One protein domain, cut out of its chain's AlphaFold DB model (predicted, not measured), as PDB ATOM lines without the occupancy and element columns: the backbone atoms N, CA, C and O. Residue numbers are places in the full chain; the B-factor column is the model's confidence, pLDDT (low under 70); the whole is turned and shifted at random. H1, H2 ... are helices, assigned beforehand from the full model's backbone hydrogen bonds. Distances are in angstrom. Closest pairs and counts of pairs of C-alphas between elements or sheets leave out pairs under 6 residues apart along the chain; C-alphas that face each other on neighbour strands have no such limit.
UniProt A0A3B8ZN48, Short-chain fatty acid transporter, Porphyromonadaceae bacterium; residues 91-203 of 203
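Overview. This is residues 91 to 203 of the 203 residues of the protein "Short-chain fatty acid transporter" of Porphyromonadaceae bacterium (UniProt A0A3B8ZN48). Three helices, H3, H4 and H5, make a loose up-and-down bundle, with H5 packed on both of the others; H1 crosses one end of it, over the beginning of H3 and the end of H4. The short H2 makes the turn between H1 and H3, while H6 lies beyond the opposite end and lengthens the whole, and the tail of residues 193 to 203 folds back from its far end. The printed part has 113 residues with six named helices, H1 to H6 in order along the chain, and no named strand; its class is all helix. It is loose, with a radius of gyration of the C-alphas of 17.2 A, and elongated, spanning 52 by 30 by 21 A.

Along the chain. H3, the longest helix with 19 residues, is residues 117 to 135 and measures 26.9 A, from C-alpha 117 at (-20.612, 44.790, -122.077) to C-alpha 135 at (-20.187, 41.410, -95.401). H4 is residues 141 to 155, 21.8 A, and H5 is residues 160 to 177, 25.9 A. H1 is residues 91 to 108, 27.1 A, and begins with C-alpha 91 at (-0.569, 36.543, -116.396). H2 is residues 110 to 115, 9.1 A. H6 is residues 182 to 192, 13.8 A, and ends with C-alpha 192 at (-24.723, 45.432, -76.445).

Arrangement. H3, H4 and H5 form a bundle that is up and down, each helix running against the one before it. H3 and H5 touch, closest at the C-alphas of Ser 130 and Gly 174, 3.9 A apart, and run the same way at 38 degrees, only just a steep tilt. H4 and H5 form a helical hairpin; they touch, closest at the C-alphas of Val 150 and Gly 163, 4.1 A apart, at a steep tilt of 40 degrees, opposite ways. H3 and H4 are near each other. H1 touches H3 with residues 103 to 107 alone, closest at the C-alphas of Arg 104 and Val 117, 6.3 A apart, at a steep tilt of 63 degrees. With residues 92 to 97 alone H1 touches H4, closest at the C-alphas of Thr 96 and Met 152, 6.3 A apart, at a steep tilt of 60 degrees. H2 and H1 are close but not clearly touching, with the C-alphas of Glu 107 and Arg 113 5.0 A apart. H6 and H3 are close but not clearly touching, with the C-alphas of Val 135 and Pro 182 7.5 A apart. In H2 and H3 every O i to N i+4 pair is within hydrogen-bond range; H1 has 11 of 14, H4 9 of 11, H5 12 of 14 and H6 5 of 7.

Size, cuts and confidence. The two C-alphas farthest apart, those of Asn 108 and Gly 193, are 54.0 A apart. The printed part has no cut and ends at residue 203, the chain's last residue. The five links between successive helices are tight. The mean pLDDT of the printed part is 86.0, and no printed residue is under 70.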
ATOM      1  N   ALA A  91       0.564  37.459-116.401       86.44
ATOM      2  CA  ALA A  91      -0.569  36.543-116.396       86.44
ATOM      3  C   ALA A  91      -1.895  37.303-116.250       86.44
ATOM      4  O   ALA A  91      -2.881  36.940-116.894       86.44
ATOM      5  N   PHE A  92      -1.911  38.398-115.480       80.19
ATOM      6  CA  PHE A  92      -3.080  39.273-115.381       80.19
ATOM      7  C   PHE A  92      -3.403  39.995-116.682       80.19
ATOM      8  O   PHE A  92      -4.568  39.995-117.074       80.19
ATOM      9  N   ASP A  93      -2.417  40.567-117.372       80.06
ATOM     10  CA  ASP A  93      -2.647  41.272-118.639       80.06
ATOM     11  C   ASP A  93      -3.256  40.323-119.679       80.06
ATOM     12  O   ASP A  93      -4.289  40.608-120.292       80.06
ATOM     13  N   ILE A  94      -2.665  39.132-119.822       85.38
ATOM     14  CA  ILE A  94      -3.135  38.103-120.755       85.38
ATOM     15  C   ILE A  94      -4.519  37.587-120.338       85.38
ATOM     16  O   ILE A  94      -5.417  37.462-121.179       85.38
ATOM     17  N   GLY A  95      -4.714  37.312-119.045       85.75
ATOM     18  CA  GLY A  95      -5.986  36.854-118.492       85.75
ATOM     19  C   GLY A  95      -7.104  37.872-118.697       85.75
ATOM     20  O   GLY A  95      -8.205  37.503-119.101       85.75
ATOM     21  N   THR A  96      -6.800  39.156-118.518       83.75
ATOM     22  CA  THR A  96      -7.735  40.265-118.715       83.75
ATOM     23  C   THR A  96      -8.134  40.394-120.177       83.75
ATOM     24  O   THR A  96      -9.324  40.431-120.481       83.75
ATOM     25  N   VAL A  97      -7.181  40.369-121.112       82.81
ATOM     26  CA  VAL A  97      -7.489  40.400-122.552       82.81
ATOM     27  C   VAL A  97      -8.324  39.182-122.966       82.81
ATOM     28  O   VAL A  97      -9.288  39.315-123.726       82.81
ATOM     29  N   GLY A  98      -8.000  37.993-122.452       85.12
ATOM     30  CA  GLY A  98      -8.771  36.771-122.691       85.12
ATOM     31  C   GLY A  98     -10.200  36.857-122.146       85.12
ATOM     32  O   GLY A  98     -11.158  36.533-122.859       85.12
ATOM     33  N   PHE A  99     -10.349  37.347-120.914       87.44
ATOM     34  CA  PHE A  99     -11.636  37.593-120.272       87.44
ATOM     35  C   PHE A  99     -12.462  38.606-121.064       87.44
ATOM     36  O   PHE A  99     -13.586  38.287-121.439       87.44
ATOM     37  N   LEU A 100     -11.897  39.766-121.410       84.25
ATOM     38  CA  LEU A 100     -12.579  40.810-122.178       84.25
ATOM     39  C   LEU A 100     -12.996  40.318-123.565       84.25
ATOM     40  O   LEU A 100     -14.115  40.577-124.002       84.25
ATOM     41  N   ARG A 101     -12.156  39.534-124.252       84.00
ATOM     42  CA  ARG A 101     -12.522  38.919-125.538       84.00
ATOM     43  C   ARG A 101     -13.716  37.975-125.389       84.00
ATOM     44  O   ARG A 101     -14.594  37.962-126.251       84.00
ATOM     45  N   LYS A 102     -13.767  37.183-124.314       85.00
ATOM     46  CA  LYS A 102     -14.903  36.296-124.022       85.00
ATOM     47  C   LYS A 102     -16.141  37.090-123.599       85.00
ATOM     48  O   LYS A 102     -17.235  36.772-124.055       85.00
ATOM     49  N   ALA A 103     -15.965  38.143-122.808       83.88
ATOM     50  CA  ALA A 103     -17.028  39.036-122.381       83.88
ATOM     51  C   ALA A 103     -17.677  39.738-123.577       83.88
ATOM     52  O   ALA A 103     -18.892  39.713-123.720       83.88
ATOM     53  N   ARG A 104     -16.882  40.250-124.524       80.38
ATOM     54  CA  ARG A 104     -17.394  40.850-125.766       80.38
ATOM     55  C   ARG A 104     -18.150  39.860-126.648       80.38
ATOM     56  O   ARG A 104     -19.075  40.251-127.342       80.38
ATOM     57  N   ARG A 105     -17.867  38.554-126.587       79.81
ATOM     58  CA  ARG A 105     -18.713  37.555-127.277       79.81
ATOM     59  C   ARG A 105     -20.126  37.461-126.695       79.81
ATOM     60  O   ARG A 105     -21.040  37.070-127.419       79.81
ATOM     61  N   LEU A 106     -20.330  37.836-125.430       76.44
ATOM     62  CA  LEU A 106     -21.667  37.932-124.834       76.44
ATOM     63  C   LEU A 106     -22.480  39.115-125.394       76.44
ATOM     64  O   LEU A 106     -23.689  39.168-125.176       76.44
ATOM     65  N   GLU A 107     -21.872  40.002-126.192       71.62
ATOM     66  CA  GLU A 107     -22.571  41.048-126.952       71.62
ATOM     67  C   GLU A 107     -23.532  40.474-128.013       71.62
ATOM     68  O   GLU A 107     -24.454  41.156-128.458       71.62
ATOM     69  N   ASN A 108     -23.404  39.187-128.363       72.81
ATOM     70  CA  ASN A 108     -24.409  38.488-129.172       72.81
ATOM     71  C   ASN A 108     -25.794  38.443-128.500       72.81
ATOM     72  O   ASN A 108     -26.799  38.221-129.177       72.81
ATOM     73  N   ASN A 109     -25.876  38.666-127.188       78.00
ATOM     74  CA  ASN A 109     -27.144  38.764-126.484       78.00
ATOM     75  C   ASN A 109     -27.736  40.181-126.625       78.00
ATOM     76  O   ASN A 109     -27.106  41.174-126.255       78.00
ATOM     77  N   ARG A 110     -28.979  40.291-127.124       77.06
ATOM     78  CA  ARG A 110     -29.660  41.581-127.392       77.06
ATOM     79  C   ARG A 110     -29.702  42.511-126.176       77.06
ATOM     80  O   ARG A 110     -29.651  43.727-126.348       77.06
ATOM     81  N   MET A 111     -29.808  41.951-124.970       76.94
ATOM     82  CA  MET A 111     -29.852  42.723-123.725       76.94
ATOM     83  C   MET A 111     -28.493  43.359-123.398       76.94
ATOM     84  O   MET A 111     -28.429  44.570-123.193       76.94
ATOM     85  N   LEU A 112     -27.404  42.582-123.425       77.69
ATOM     86  CA  LEU A 112     -26.058  43.099-123.142       77.69
ATOM     87  C   LEU A 112     -25.586  44.092-124.204       77.69
ATOM     88  O   LEU A 112     -24.903  45.056-123.873       77.69
ATOM     89  N   ARG A 113     -26.006  43.916-125.461       74.38
ATOM     90  CA  ARG A 113     -25.699  44.868-126.532       74.38
ATOM     91  C   ARG A 113     -26.318  46.250-126.311       74.38
ATOM     92  O   ARG A 113     -25.730  47.243-126.716       74.38
ATOM     93  N   ARG A 114     -27.492  46.332-125.669       77.50
ATOM     94  CA  ARG A 114     -28.121  47.619-125.312       77.50
ATOM     95  C   ARG A 114     -27.448  48.305-124.124       77.50
ATOM     96  O   ARG A 114     -27.400  49.526-124.099       77.50
ATOM     97  N   ILE A 115     -26.984  47.533-123.144       79.19
ATOM     98  CA  ILE A 115     -26.392  48.052-121.897       79.19
ATOM     99  C   ILE A 115     -24.913  48.427-122.097       79.19
ATOM    100  O   ILE A 115     -24.414  49.363-121.471       79.19
ATOM    101  N   GLY A 116     -24.227  47.718-122.996       84.00
ATOM    102  CA  GLY A 116     -22.781  47.765-123.154       84.00
ATOM    103  C   GLY A 116     -22.118  46.740-122.236       84.00
ATOM    104  O   GLY A 116     -22.319  46.749-121.021       84.00
ATOM    105  N   VAL A 117     -21.325  45.841-122.822       84.25
ATOM    106  CA  VAL A 117     -20.612  44.790-122.077       84.25
ATOM    107  C   VAL A 117     -19.674  45.401-121.034       84.25
ATOM    108  O   VAL A 117     -19.624  44.920-119.907       84.25
ATOM    109  N   ASP A 118     -18.998  46.496-121.378       86.25
ATOM    110  CA  ASP A 118     -18.044  47.158-120.487       86.25
ATOM    111  C   ASP A 118     -18.756  47.774-119.262       86.25
ATOM    112  O   ASP A 118     -18.347  47.538-118.125       86.25
ATOM    113  N   ASN A 119     -19.909  48.430-119.457       88.19
ATOM    114  CA  ASN A 119     -20.754  48.928-118.359       88.19
ATOM    115  C   ASN A 119     -21.255  47.792-117.457       88.19
ATOM    116  O   ASN A 119     -21.309  47.939-116.233       88.19
ATOM    117  N   PHE A 120     -21.619  46.651-118.049       89.69
ATOM    118  CA  PHE A 120     -22.037  45.473-117.298       89.69
ATOM    119  C   PHE A 120     -20.896  44.906-116.442       89.69
ATOM    120  O   PHE A 120     -21.125  44.575-115.279       89.69
ATOM    121  N   ILE A 121     -19.671  44.834-116.975       89.94
ATOM    122  CA  ILE A 121     -18.483  44.389-116.232       89.94
ATOM    123  C   ILE A 121     -18.208  45.329-115.058       89.94
ATOM    124  O   ILE A 121     -18.120  44.863-113.923       89.94
ATOM    125  N   ILE A 122     -18.129  46.639-115.314       93.00
ATOM    126  CA  ILE A 122     -17.877  47.659-114.285       93.00
ATOM    127  C   ILE A 122     -18.914  47.552-113.167       93.00
ATOM    128  O   ILE A 122     -18.552  47.419-112.000       93.00
ATOM    129  N   THR A 123     -20.199  47.526-113.523       93.12
ATOM    130  CA  THR A 123     -21.292  47.446-112.544       93.12
ATOM    131  C   THR A 123     -21.238  46.143-111.750       93.12
ATOM    132  O   THR A 123     -21.417  46.156-110.536       93.12
ATOM    133  N   SER A 124     -20.949  45.017-112.405       92.00
ATOM    134  CA  SER A 124     -20.856  43.713-111.735       92.00
ATOM    135  C   SER A 124     -19.701  43.667-110.737       92.00
ATOM    136  O   SER A 124     -19.869  43.161-109.630       92.00
ATOM    137  N   ILE A 125     -18.544  44.230-111.100       93.75
ATOM    138  CA  ILE A 125     -17.391  44.354-110.202       93.75
ATOM    139  C   ILE A 125     -17.748  45.263-109.025       93.75
ATOM    140  O   ILE A 125     -17.547  44.874-107.880       93.75
ATOM    141  N   MET A 126     -18.351  46.425-109.278       95.50
ATOM    142  CA  MET A 126     -18.756  47.335-108.205       95.50
ATOM    143  C   MET A 126     -19.769  46.696-107.248       95.50
ATOM    144  O   MET A 126     -19.644  46.835-106.035       95.50
ATOM    145  N   LEU A 127     -20.744  45.942-107.756       95.25
ATOM    146  CA  LEU A 127     -21.683  45.203-106.910       95.25
ATOM    147  C   LEU A 127     -20.970  44.135-106.076       95.25
ATOM    148  O   LEU A 127     -21.229  44.032-104.880       95.25
ATOM    149  N   LEU A 128     -20.044  43.382-106.674       94.50
ATOM    150  CA  LEU A 128     -19.258  42.372-105.965       94.50
ATOM    151  C   LEU A 128     -18.455  42.990-104.810       94.50
ATOM    152  O   LEU A 128     -18.540  42.512-103.680       94.50
ATOM    153  N   PHE A 129     -17.730  44.081-105.070       94.00
ATOM    154  CA  PHE A 129     -16.954  44.782-104.042       94.00
ATOM    155  C   PHE A 129     -17.843  45.431-102.983       94.00
ATOM    156  O   PHE A 129     -17.492  45.411-101.807       94.00
ATOM    157  N   SER A 130     -19.018  45.932-103.362       94.31
ATOM    158  CA  SER A 130     -20.008  46.424-102.403       94.31
ATOM    159  C   SER A 130     -20.521  45.306-101.492       94.31
ATOM    160  O   SER A 130     -20.632  45.502-100.286       94.31
ATOM    161  N   VAL A 131     -20.790  44.108-102.014       93.44
ATOM    162  CA  VAL A 131     -21.177  42.963-101.173       93.44
ATOM    163  C   VAL A 131     -20.033  42.577-100.234       93.44
ATOM    164  O   VAL A 131     -20.254  42.393 -99.040       93.44
ATOM    165  N   PHE A 132     -18.798  42.517-100.730       90.62
ATOM    166  CA  PHE A 132     -17.638  42.212 -99.889       90.62
ATOM    167  C   PHE A 132     -17.387  43.272 -98.810       90.62
ATOM    168  O   PHE A 132     -17.087  42.917 -97.670       90.62
ATOM    169  N   GLY A 133     -17.586  44.553 -99.116       90.88
ATOM    170  CA  GLY A 133     -17.547  45.632 -98.127       90.88
ATOM    171  C   GLY A 133     -18.642  45.497 -97.064       90.88
ATOM    172  O   GLY A 133     -18.369  45.655 -95.874       90.88
ATOM    173  N   ALA A 134     -19.863  45.145 -97.474       90.50
ATOM    174  CA  ALA A 134     -21.013  44.992 -96.579       90.50
ATOM    175  C   ALA A 134     -20.932  43.759 -95.665       90.50
ATOM    176  O   ALA A 134     -21.494  43.774 -94.569       90.50
ATOM    177  N   VAL A 135     -20.264  42.693 -96.117       88.12
ATOM    178  CA  VAL A 135     -20.187  41.410 -95.401       88.12
ATOM    179  C   VAL A 135     -18.884  41.260 -94.627       88.12
ATOM    180  O   VAL A 135     -18.916  40.927 -93.450       88.12
ATOM    181  N   PHE A 136     -17.740  41.505 -95.266       80.19
ATOM    182  CA  PHE A 136     -16.427  41.260 -94.667       80.19
ATOM    183  C   PHE A 136     -15.740  42.538 -94.209       80.19
ATOM    184  O   PHE A 136     -14.942  42.482 -93.293       80.19
ATOM    185  N   GLY A 137     -16.038  43.689 -94.812       79.12
ATOM    186  CA  GLY A 137     -15.332  44.931 -94.501       79.12
ATOM    187  C   GLY A 137     -13.898  44.987 -95.036       79.12
ATOM    188  O   GLY A 137     -13.017  45.510 -94.367       79.12
ATOM    189  N   MET A 138     -13.717  44.467 -96.253       81.56
ATOM    190  CA  MET A 138     -12.472  44.256 -97.010       81.56
ATOM    191  C   MET A 138     -11.664  45.543 -97.327       81.56
ATOM    192  O   MET A 138     -11.542  45.962 -98.486       81.56
ATOM    193  N   SER A 139     -11.150  46.234 -96.311       79.12
ATOM    194  CA  SER A 139     -10.467  47.528 -96.481       79.12
ATOM    195  C   SER A 139      -9.008  47.374 -96.917       79.12
ATOM    196  O   SER A 139      -8.475  48.213 -97.638       79.12
ATOM    197  N   GLU A 140      -8.355  46.295 -96.509       77.00
ATOM    198  CA  GLU A 140      -6.945  46.043 -96.778       77.00
ATOM    199  C   GLU A 140      -6.754  45.377 -98.147       77.00
ATOM    200  O   GLU A 140      -5.857  45.738 -98.915       77.00
ATOM    201  N   GLU A 141      -7.629  44.444 -98.513       79.12
ATOM    202  CA  GLU A 141      -7.522  43.690 -99.759       79.12
ATOM    203  C   GLU A 141      -7.928  44.533-100.972       79.12
ATOM    204  O   GLU A 141      -7.463  44.278-102.087       79.12
ATOM    205  N   THR A 142      -8.723  45.591-100.779       88.12
ATOM    206  CA  THR A 142      -9.058  46.542-101.851       88.12
ATOM    207  C   THR A 142      -7.815  47.203-102.451       88.12
ATOM    208  O   THR A 142      -7.794  47.461-103.657       88.12
ATOM    209  N   ILE A 143      -6.737  47.397-101.680       85.19
ATOM    210  CA  ILE A 143      -5.453  47.893-102.203       85.19
ATOM    211  C   ILE A 143      -4.897  46.918-103.248       85.19
ATOM    212  O   ILE A 143      -4.531  47.321-104.353       85.19
ATOM    213  N   ALA A 144      -4.881  45.627-102.921       81.12
ATOM    214  CA  ALA A 144      -4.366  44.589-103.800       81.12
ATOM    215  C   ALA A 144      -5.228  44.427-105.062       81.12
ATOM    216  O   ALA A 144      -4.708  44.370-106.176       81.12
ATOM    217  N   PHE A 145      -6.555  44.443-104.917       85.81
ATOM    218  CA  PHE A 145      -7.467  44.365-106.059       85.81
ATOM    219  C   PHE A 145      -7.403  45.588-106.974       85.81
ATOM    220  O   PHE A 145      -7.571  45.454-108.187       85.81
ATOM    221  N   THR A 146      -7.110  46.768-106.427       89.06
ATOM    222  CA  THR A 146      -6.927  47.990-107.223       89.06
ATOM    223  C   THR A 146      -5.769  47.846-108.208       89.06
ATOM    224  O   THR A 146      -5.902  48.249-109.362       89.06
ATOM    225  N   ILE A 147      -4.670  47.196-107.804       82.88
ATOM    226  CA  ILE A 147      -3.519  46.931-108.685       82.88
ATOM    227  C   ILE A 147      -3.934  46.111-109.917       82.88
ATOM    228  O   ILE A 147      -3.376  46.303-110.992       82.88
ATOM    229  N   ILE A 148      -4.937  45.242-109.789       83.81
ATOM    230  CA  ILE A 148      -5.411  44.353-110.861       83.81
ATOM    231  C   ILE A 148      -6.479  45.036-111.720       83.81
ATOM    232  O   ILE A 148      -6.479  44.936-112.949       83.81
ATOM    233  N   LEU A 149      -7.423  45.718-111.075       89.94
ATOM    234  CA  LEU A 149      -8.601  46.264-111.742       89.94
ATOM    235  C   LEU A 149      -8.324  47.589-112.454       89.94
ATOM    236  O   LEU A 149      -9.012  47.906-113.422       89.94
ATOM    237  N   VAL A 150      -7.275  48.317-112.063       91.62
ATOM    238  CA  VAL A 150      -6.817  49.509-112.790       91.62
ATOM    239  C   VAL A 150      -6.328  49.166-114.208       91.62
ATOM    240  O   VAL A 150      -6.887  49.722-115.156       91.62
ATOM    241  N   PRO A 151      -5.383  48.228-114.424       87.62
ATOM    242  CA  PRO A 151      -5.014  47.769-115.767       87.62
ATOM    243  C   PRO A 151      -6.198  47.244-116.587       87.62
ATOM    244  O   PRO A 151      -6.255  47.460-117.800       87.62
ATOM    245  N   MET A 152      -7.172  46.593-115.942       88.25
ATOM    246  CA  MET A 152      -8.391  46.127-116.605       88.25
ATOM    247  C   MET A 152      -9.268  47.283-117.090       88.25
ATOM    248  O   MET A 152      -9.686  47.270-118.248       88.25
ATOM    249  N   ALA A 153      -9.507  48.295-116.253       92.12
ATOM    250  CA  ALA A 153     -10.230  49.506-116.640       92.12
ATOM    251  C   ALA A 153      -9.548  50.212-117.821       92.12
ATOM    252  O   ALA A 153     -10.207  50.535-118.810       92.12
ATOM    253  N   ILE A 154      -8.218  50.336-117.771       90.19
ATOM    254  CA  ILE A 154      -7.413  50.914-118.856       90.19
ATOM    255  C   ILE A 154      -7.537  50.085-120.141       90.19
ATOM    256  O   ILE A 154      -7.745  50.637-121.220       90.19
ATOM    257  N   SER A 155      -7.498  48.755-120.039       85.56
ATOM    258  CA  SER A 155      -7.653  47.844-121.184       85.56
ATOM    259  C   SER A 155      -9.048  47.900-121.824       85.56
ATOM    260  O   SER A 155      -9.191  47.620-123.014       85.56
ATOM    261  N   MET A 156     -10.077  48.266-121.055       87.75
ATOM    262  CA  MET A 156     -11.431  48.529-121.557       87.75
ATOM    263  C   MET A 156     -11.574  49.925-122.194       87.75
ATOM    264  O   MET A 156     -12.585  50.186-122.838       87.75
ATOM    265  N   GLY A 157     -10.570  50.801-122.068       89.62
ATOM    266  CA  GLY A 157     -10.578  52.168-122.603       89.62
ATOM    267  C   GLY A 157     -10.967  53.253-121.593       89.62
ATOM    268  O   GLY A 157     -11.176  54.395-121.995       89.62
ATOM    269  N   TYR A 158     -11.064  52.918-120.304       92.69
ATOM    270  CA  TYR A 158     -11.310  53.871-119.216       92.69
ATOM    271  C   TYR A 158      -9.989  54.373-118.612       92.69
ATOM    272  O   TYR A 158      -8.902  53.940-118.992       92.69
ATOM    273  N   ASP A 159     -10.067  55.307-117.668       94.75
ATOM    274  CA  ASP A 159      -8.900  55.828-116.962       94.75
ATOM    275  C   ASP A 159      -8.583  55.045-115.674       94.75
ATOM    276  O   ASP A 159      -9.349  54.201-115.197       94.75
ATOM    277  N   SER A 160      -7.417  55.330-115.088       94.44
ATOM    278  CA  SER A 160      -6.989  54.706-113.834       94.44
ATOM    279  C   SER A 160      -7.897  55.065-112.657       94.44
ATOM    280  O   SER A 160      -8.091  54.235-111.771       94.44
ATOM    281  N   ILE A 161      -8.492  56.263-112.660       96.19
ATOM    282  CA  ILE A 161      -9.428  56.707-111.619       96.19
ATOM    283  C   ILE A 161     -10.669  55.816-111.619       96.19
ATOM    284  O   ILE A 161     -11.069  55.351-110.555       96.19
ATOM    285  N   THR A 162     -11.228  55.495-112.790       95.38
ATOM    286  CA  THR A 162     -12.354  54.556-112.905       95.38
ATOM    287  C   THR A 162     -12.007  53.202-112.292       95.38
ATOM    288  O   THR A 162     -12.786  52.673-111.502       95.38
ATOM    289  N   GLY A 163     -10.814  52.669-112.573       94.00
ATOM    290  CA  GLY A 163     -10.347  51.409-111.988       94.00
ATOM    291  C   GLY A 163     -10.211  51.447-110.461       94.00
ATOM    292  O   GLY A 163     -10.609  50.500-109.785       94.00
ATOM    293  N   VAL A 164      -9.725  52.558-109.897       95.25
ATOM    294  CA  VAL A 164      -9.686  52.768-108.438       95.25
ATOM    295  C   VAL A 164     -11.105  52.849-107.871       95.25
ATOM    296  O   VAL A 164     -11.409  52.211-106.864       95.25
ATOM    297  N   CYS A 165     -12.004  53.593-108.521       95.38
ATOM    298  CA  CYS A 165     -13.390  53.757-108.084       95.38
ATOM    299  C   CYS A 165     -14.183  52.447-108.120       95.38
ATOM    300  O   CYS A 165     -14.971  52.196-107.207       95.38
ATOM    301  N   MET A 166     -13.939  51.590-109.115       95.12
ATOM    302  CA  MET A 166     -14.545  50.259-109.210       95.12
ATOM    303  C   MET A 166     -14.325  49.406-107.957       95.12
ATOM    304  O   MET A 166     -15.126  48.514-107.684       95.12
ATOM    305  N   VAL A 167     -13.253  49.683-107.213       94.62
ATOM    306  CA  VAL A 167     -12.840  48.943-106.022       94.62
ATOM    307  C   VAL A 167     -13.139  49.732-104.753       94.62
ATOM    308  O   VAL A 167     -13.962  49.309-103.946       94.62
ATOM    309  N   PHE A 168     -12.518  50.901-104.584       93.94
ATOM    310  CA  PHE A 168     -12.590  51.673-103.342       93.94
ATOM    311  C   PHE A 168     -13.976  52.250-103.081       93.94
ATOM    312  O   PHE A 168     -14.496  52.116-101.977       93.94
ATOM    313  N   VAL A 169     -14.589  52.888-104.084       94.75
ATOM    314  CA  VAL A 169     -15.916  53.500-103.905       94.75
ATOM    315  C   VAL A 169     -16.959  52.410-103.703       94.75
ATOM    316  O   VAL A 169     -17.798  52.523-102.815       94.75
ATOM    317  N   ALA A 170     -16.870  51.335-104.482       94.56
ATOM    318  CA  ALA A 170     -17.742  50.177-104.353       94.56
ATOM    319  C   ALA A 170     -17.664  49.534-102.959       94.56
ATOM    320  O   ALA A 170     -18.687  49.392-102.291       94.56
ATOM    321  N   ALA A 171     -16.460  49.193-102.492       94.06
ATOM    322  CA  ALA A 171     -16.266  48.581-101.182       94.06
ATOM    323  C   ALA A 171     -16.679  49.515-100.039       94.06
ATOM    324  O   ALA A 171     -17.340  49.065 -99.106       94.06
ATOM    325  N   ALA A 172     -16.363  50.812-100.126       92.00
ATOM    326  CA  ALA A 172     -16.760  51.796 -99.120       92.00
ATOM    327  C   ALA A 172     -18.283  51.980 -99.049       92.00
ATOM    328  O   ALA A 172     -18.836  52.075 -97.954       92.00
ATOM    329  N   LEU A 173     -18.972  51.991-100.195       93.31
ATOM    330  CA  LEU A 173     -20.435  52.057-100.243       93.31
ATOM    331  C   LEU A 173     -21.065  50.826 -99.579       93.31
ATOM    332  O   LEU A 173     -21.984  50.954 -98.775       93.31
ATOM    333  N   GLY A 174     -20.522  49.643 -99.865       91.50
ATOM    334  CA  GLY A 174     -20.910  48.402 -99.205       91.50
ATOM    335  C   GLY A 174     -20.685  48.426 -97.699       91.50
ATOM    336  O   GLY A 174     -21.585  48.120 -96.918       91.50
ATOM    337  N   PHE A 175     -19.487  48.841 -97.288       90.81
ATOM    338  CA  PHE A 175     -19.108  48.988 -95.887       90.81
ATOM    339  C   PHE A 175     -20.044  49.941 -95.141       90.81
ATOM    340  O   PHE A 175     -20.426  49.643 -94.015       90.81
ATOM    341  N   ALA A 176     -20.468  51.040 -95.773       89.12
ATOM    342  CA  ALA A 176     -21.419  51.981 -95.187       89.12
ATOM    343  C   ALA A 176     -22.789  51.342 -94.884       89.12
ATOM    344  O   ALA A 176     -23.436  51.740 -93.919       89.12
ATOM    345  N   GLY A 177     -23.216  50.346 -95.671       86.44
ATOM    346  CA  GLY A 177     -24.423  49.558 -95.392       86.44
ATOM    347  C   GLY A 177     -24.240  48.514 -94.283       86.44
ATOM    348  O   GLY A 177     -25.208  48.160 -93.617       86.44
ATOM    349  N   ALA A 178     -23.010  48.032 -94.068       82.88
ATOM    350  CA  ALA A 178     -22.594  47.173 -92.951       82.88
ATOM    351  C   ALA A 178     -23.485  45.944 -92.644       82.88
ATOM    352  O   ALA A 178     -23.481  45.467 -91.514       82.88
ATOM    353  N   ILE A 179     -24.220  45.401 -93.626       84.38
ATOM    354  CA  ILE A 179     -25.326  44.436 -93.429       84.38
ATOM    355  C   ILE A 179     -24.958  43.271 -92.491       84.38
ATOM    356  O   ILE A 179     -25.719  42.945 -91.576       84.38
ATOM    357  N   LEU A 180     -23.789  42.658 -92.717       84.69
ATOM    358  CA  LEU A 180     -23.270  41.516 -91.950       84.69
ATOM    359  C   LEU A 180     -21.855  41.763 -91.415       84.69
ATOM    360  O   LEU A 180     -21.176  40.822 -91.011       84.69
ATOM    361  N   ASN A 181     -21.396  43.012 -91.435       85.38
ATOM    362  CA  ASN A 181     -19.998  43.325 -91.207       85.38
ATOM    363  C   ASN A 181     -19.601  43.070 -89.734       85.38
ATOM    364  O   ASN A 181     -20.124  43.733 -88.825       85.38
ATOM    365  N   PRO A 182     -18.662  42.139 -89.467       80.25
ATOM    366  CA  PRO A 182     -18.295  41.767 -88.105       80.25
ATOM    367  C   PRO A 182     -17.519  42.873 -87.387       80.25
ATOM    368  O   PRO A 182     -17.601  42.967 -86.166       80.25
ATOM    369  N   PHE A 183     -16.817  43.737 -88.125       78.88
ATOM    370  CA  PHE A 183     -15.999  44.825 -87.586       78.88
ATOM    371  C   PHE A 183     -16.814  46.044 -87.149       78.88
ATOM    372  O   PHE A 183     -16.290  46.924 -86.472       78.88
ATOM    373  N   THR A 184     -18.091  46.114 -87.525       84.06
ATOM    374  CA  THR A 184     -18.988  47.205 -87.130       84.06
ATOM    375  C   THR A 184     -20.135  46.664 -86.288       84.06
ATOM    376  O   THR A 184     -20.110  46.771 -85.061       84.06
ATOM    377  N   ILE A 185     -21.120  46.033 -86.927       84.75
ATOM    378  CA  ILE A 185     -22.325  45.529 -86.268       84.75
ATOM    379  C   ILE A 185     -21.985  44.374 -85.329       84.75
ATOM    380  O   ILE A 185     -22.503  44.344 -84.218       84.75
ATOM    381  N   GLY A 186     -21.081  43.470 -85.721       82.12
ATOM    382  CA  GLY A 186     -20.670  42.351 -84.864       82.12
ATOM    383  C   GLY A 186     -20.088  42.816 -83.524       82.12
ATOM    384  O   GLY A 186     -20.525  42.357 -82.468       82.12
ATOM    385  N   ILE A 187     -19.170  43.788 -83.555       81.31
ATOM    386  CA  ILE A 187     -18.610  44.404 -82.342       81.31
ATOM    387  C   ILE A 187     -19.706  45.113 -81.540       81.31
ATOM    388  O   ILE A 187     -19.815  44.897 -80.335       81.31
ATOM    389  N   ALA A 188     -20.543  45.927 -82.189       83.81
ATOM    390  CA  ALA A 188     -21.604  46.664 -81.505       83.81
ATOM    391  C   ALA A 188     -22.624  45.736 -80.818       83.81
ATOM    392  O   ALA A 188     -23.004  45.986 -79.678       83.81
ATOM    393  N   GLN A 189     -23.032  44.645 -81.474       83.31
ATOM    394  CA  GLN A 189     -23.940  43.638 -80.915       83.31
ATOM    395  C   GLN A 189     -23.298  42.873 -79.758       83.31
ATOM    396  O   GLN A 189     -23.948  42.665 -78.734       83.31
ATOM    397  N   GLY A 190     -22.013  42.522 -79.888       77.94
ATOM    398  CA  GLY A 190     -21.240  41.916 -78.807       77.94
ATOM    399  C   GLY A 190     -21.152  42.823 -77.577       77.94
ATOM    400  O   GLY A 190     -21.383  42.363 -76.461       77.94
ATOM    401  N   LEU A 191     -20.901  44.120 -77.777       74.19
ATOM    402  CA  LEU A 191     -20.893  45.117 -76.701       74.19
ATOM    403  C   LEU A 191     -22.284  45.330 -76.085       74.19
ATOM    404  O   LEU A 191     -22.393  45.530 -74.879       74.19
ATOM    405  N   ALA A 192     -23.341  45.278 -76.896       82.06
ATOM    406  CA  ALA A 192     -24.723  45.432 -76.445       82.06
ATOM    407  C   ALA A 192     -25.314  44.157 -75.810       82.06
ATOM    408  O   ALA A 192     -26.424  44.205 -75.286       82.06
ATOM    409  N   GLY A 193     -24.605  43.024 -75.856       78.31
ATOM    410  CA  GLY A 193     -25.068  41.752 -75.296       78.31
ATOM    411  C   GLY A 193     -26.270  41.140 -76.025       78.31
ATOM    412  O   GLY A 193     -26.982  40.326 -75.442       78.31
ATOM    413  N   ILE A 194     -26.516  41.526 -77.280       84.19
ATOM    414  CA  ILE A 194     -27.630  41.009 -78.090       84.19
ATOM    415  C   ILE A 194     -27.141  39.957 -79.095       84.19
ATOM    416  O   ILE A 194     -25.982  40.007 -79.512       84.19
ATOM    417  N   PRO A 195     -27.999  39.006 -79.522       84.62
ATOM    418  CA  PRO A 195     -27.604  37.979 -80.479       84.62
ATOM    419  C   PRO A 195     -27.027  38.580 -81.763       84.62
ATOM    420  O   PRO A 195     -27.582  39.538 -82.318       84.62
ATOM    421  N   LEU A 196     -25.934  37.986 -82.253       83.81
ATOM    422  CA  LEU A 196     -25.352  38.348 -83.543       83.81
ATOM    423  C   LEU A 196     -26.404  38.215 -84.649       83.81
ATOM    424  O   LEU A 196     -27.214  37.289 -84.645       83.81
ATOM    425  N   PHE A 197     -26.387  39.159 -85.588       81.12
ATOM    426  CA  PHE A 197     -27.331  39.265 -86.706       81.12
ATOM    427  C   PHE A 197     -28.788  39.571 -86.326       81.12
ATOM    428  O   PHE A 197     -29.633  39.636 -87.213       81.12
ATOM    429  N   SER A 198     -29.092  39.865 -85.057       84.25
ATOM    430  CA  SER A 198     -30.395  40.444 -84.695       84.25
ATOM    431  C   SER A 198     -30.660  41.758 -85.454       84.25
ATOM    432  O   SER A 198     -29.730  42.533 -85.724       84.25
ATOM    433  N   GLY A 199     -31.919  41.998 -85.842       83.31
ATOM    434  CA  GLY A 199     -32.333  43.199 -86.574       83.31
ATOM    435  C   GLY A 199     -31.875  43.253 -88.036       83.31
ATOM    436  O   GLY A 199     -31.751  44.344 -88.588       83.31
ATOM    437  N   ILE A 200     -31.559  42.107 -88.649       85.50
ATOM    438  CA  ILE A 200     -31.129  42.024 -90.055       85.50
ATOM    439  C   ILE A 200     -32.209  42.510 -91.027       85.50
ATOM    440  O   ILE A 200     -31.895  43.044 -92.079       85.50
ATOM    441  N   GLU A 201     -33.476  42.373 -90.649       86.88
ATOM    442  CA  GLU A 201     -34.645  42.796 -91.412       86.88
ATOM    443  C   GLU A 201     -34.746  44.316 -91.614       86.88
ATOM    444  O   GLU A 201     -35.462  44.763 -92.506       86.88
ATOM    445  N   TYR A 202     -34.032  45.108 -90.810       81.94
ATOM    446  CA  TYR A 202     -33.999  46.569 -90.916       81.94
ATOM    447  C   TYR A 202     -32.859  47.088 -91.811       81.94
ATOM    448  O   TYR A 202     -32.607  48.296 -91.812       81.94
ATOM    449  N   ARG A 203     -32.142  46.205 -92.521       76.06
ATOM    450  CA  ARG A 203     -30.907  46.517 -93.263       76.06
ATOM    451  C   ARG A 203     -31.052  46.339 -94.768       76.06
ATOM    452  O   ARG A 203     -31.741  45.387 -95.194       76.06
TER     453      ARG A 203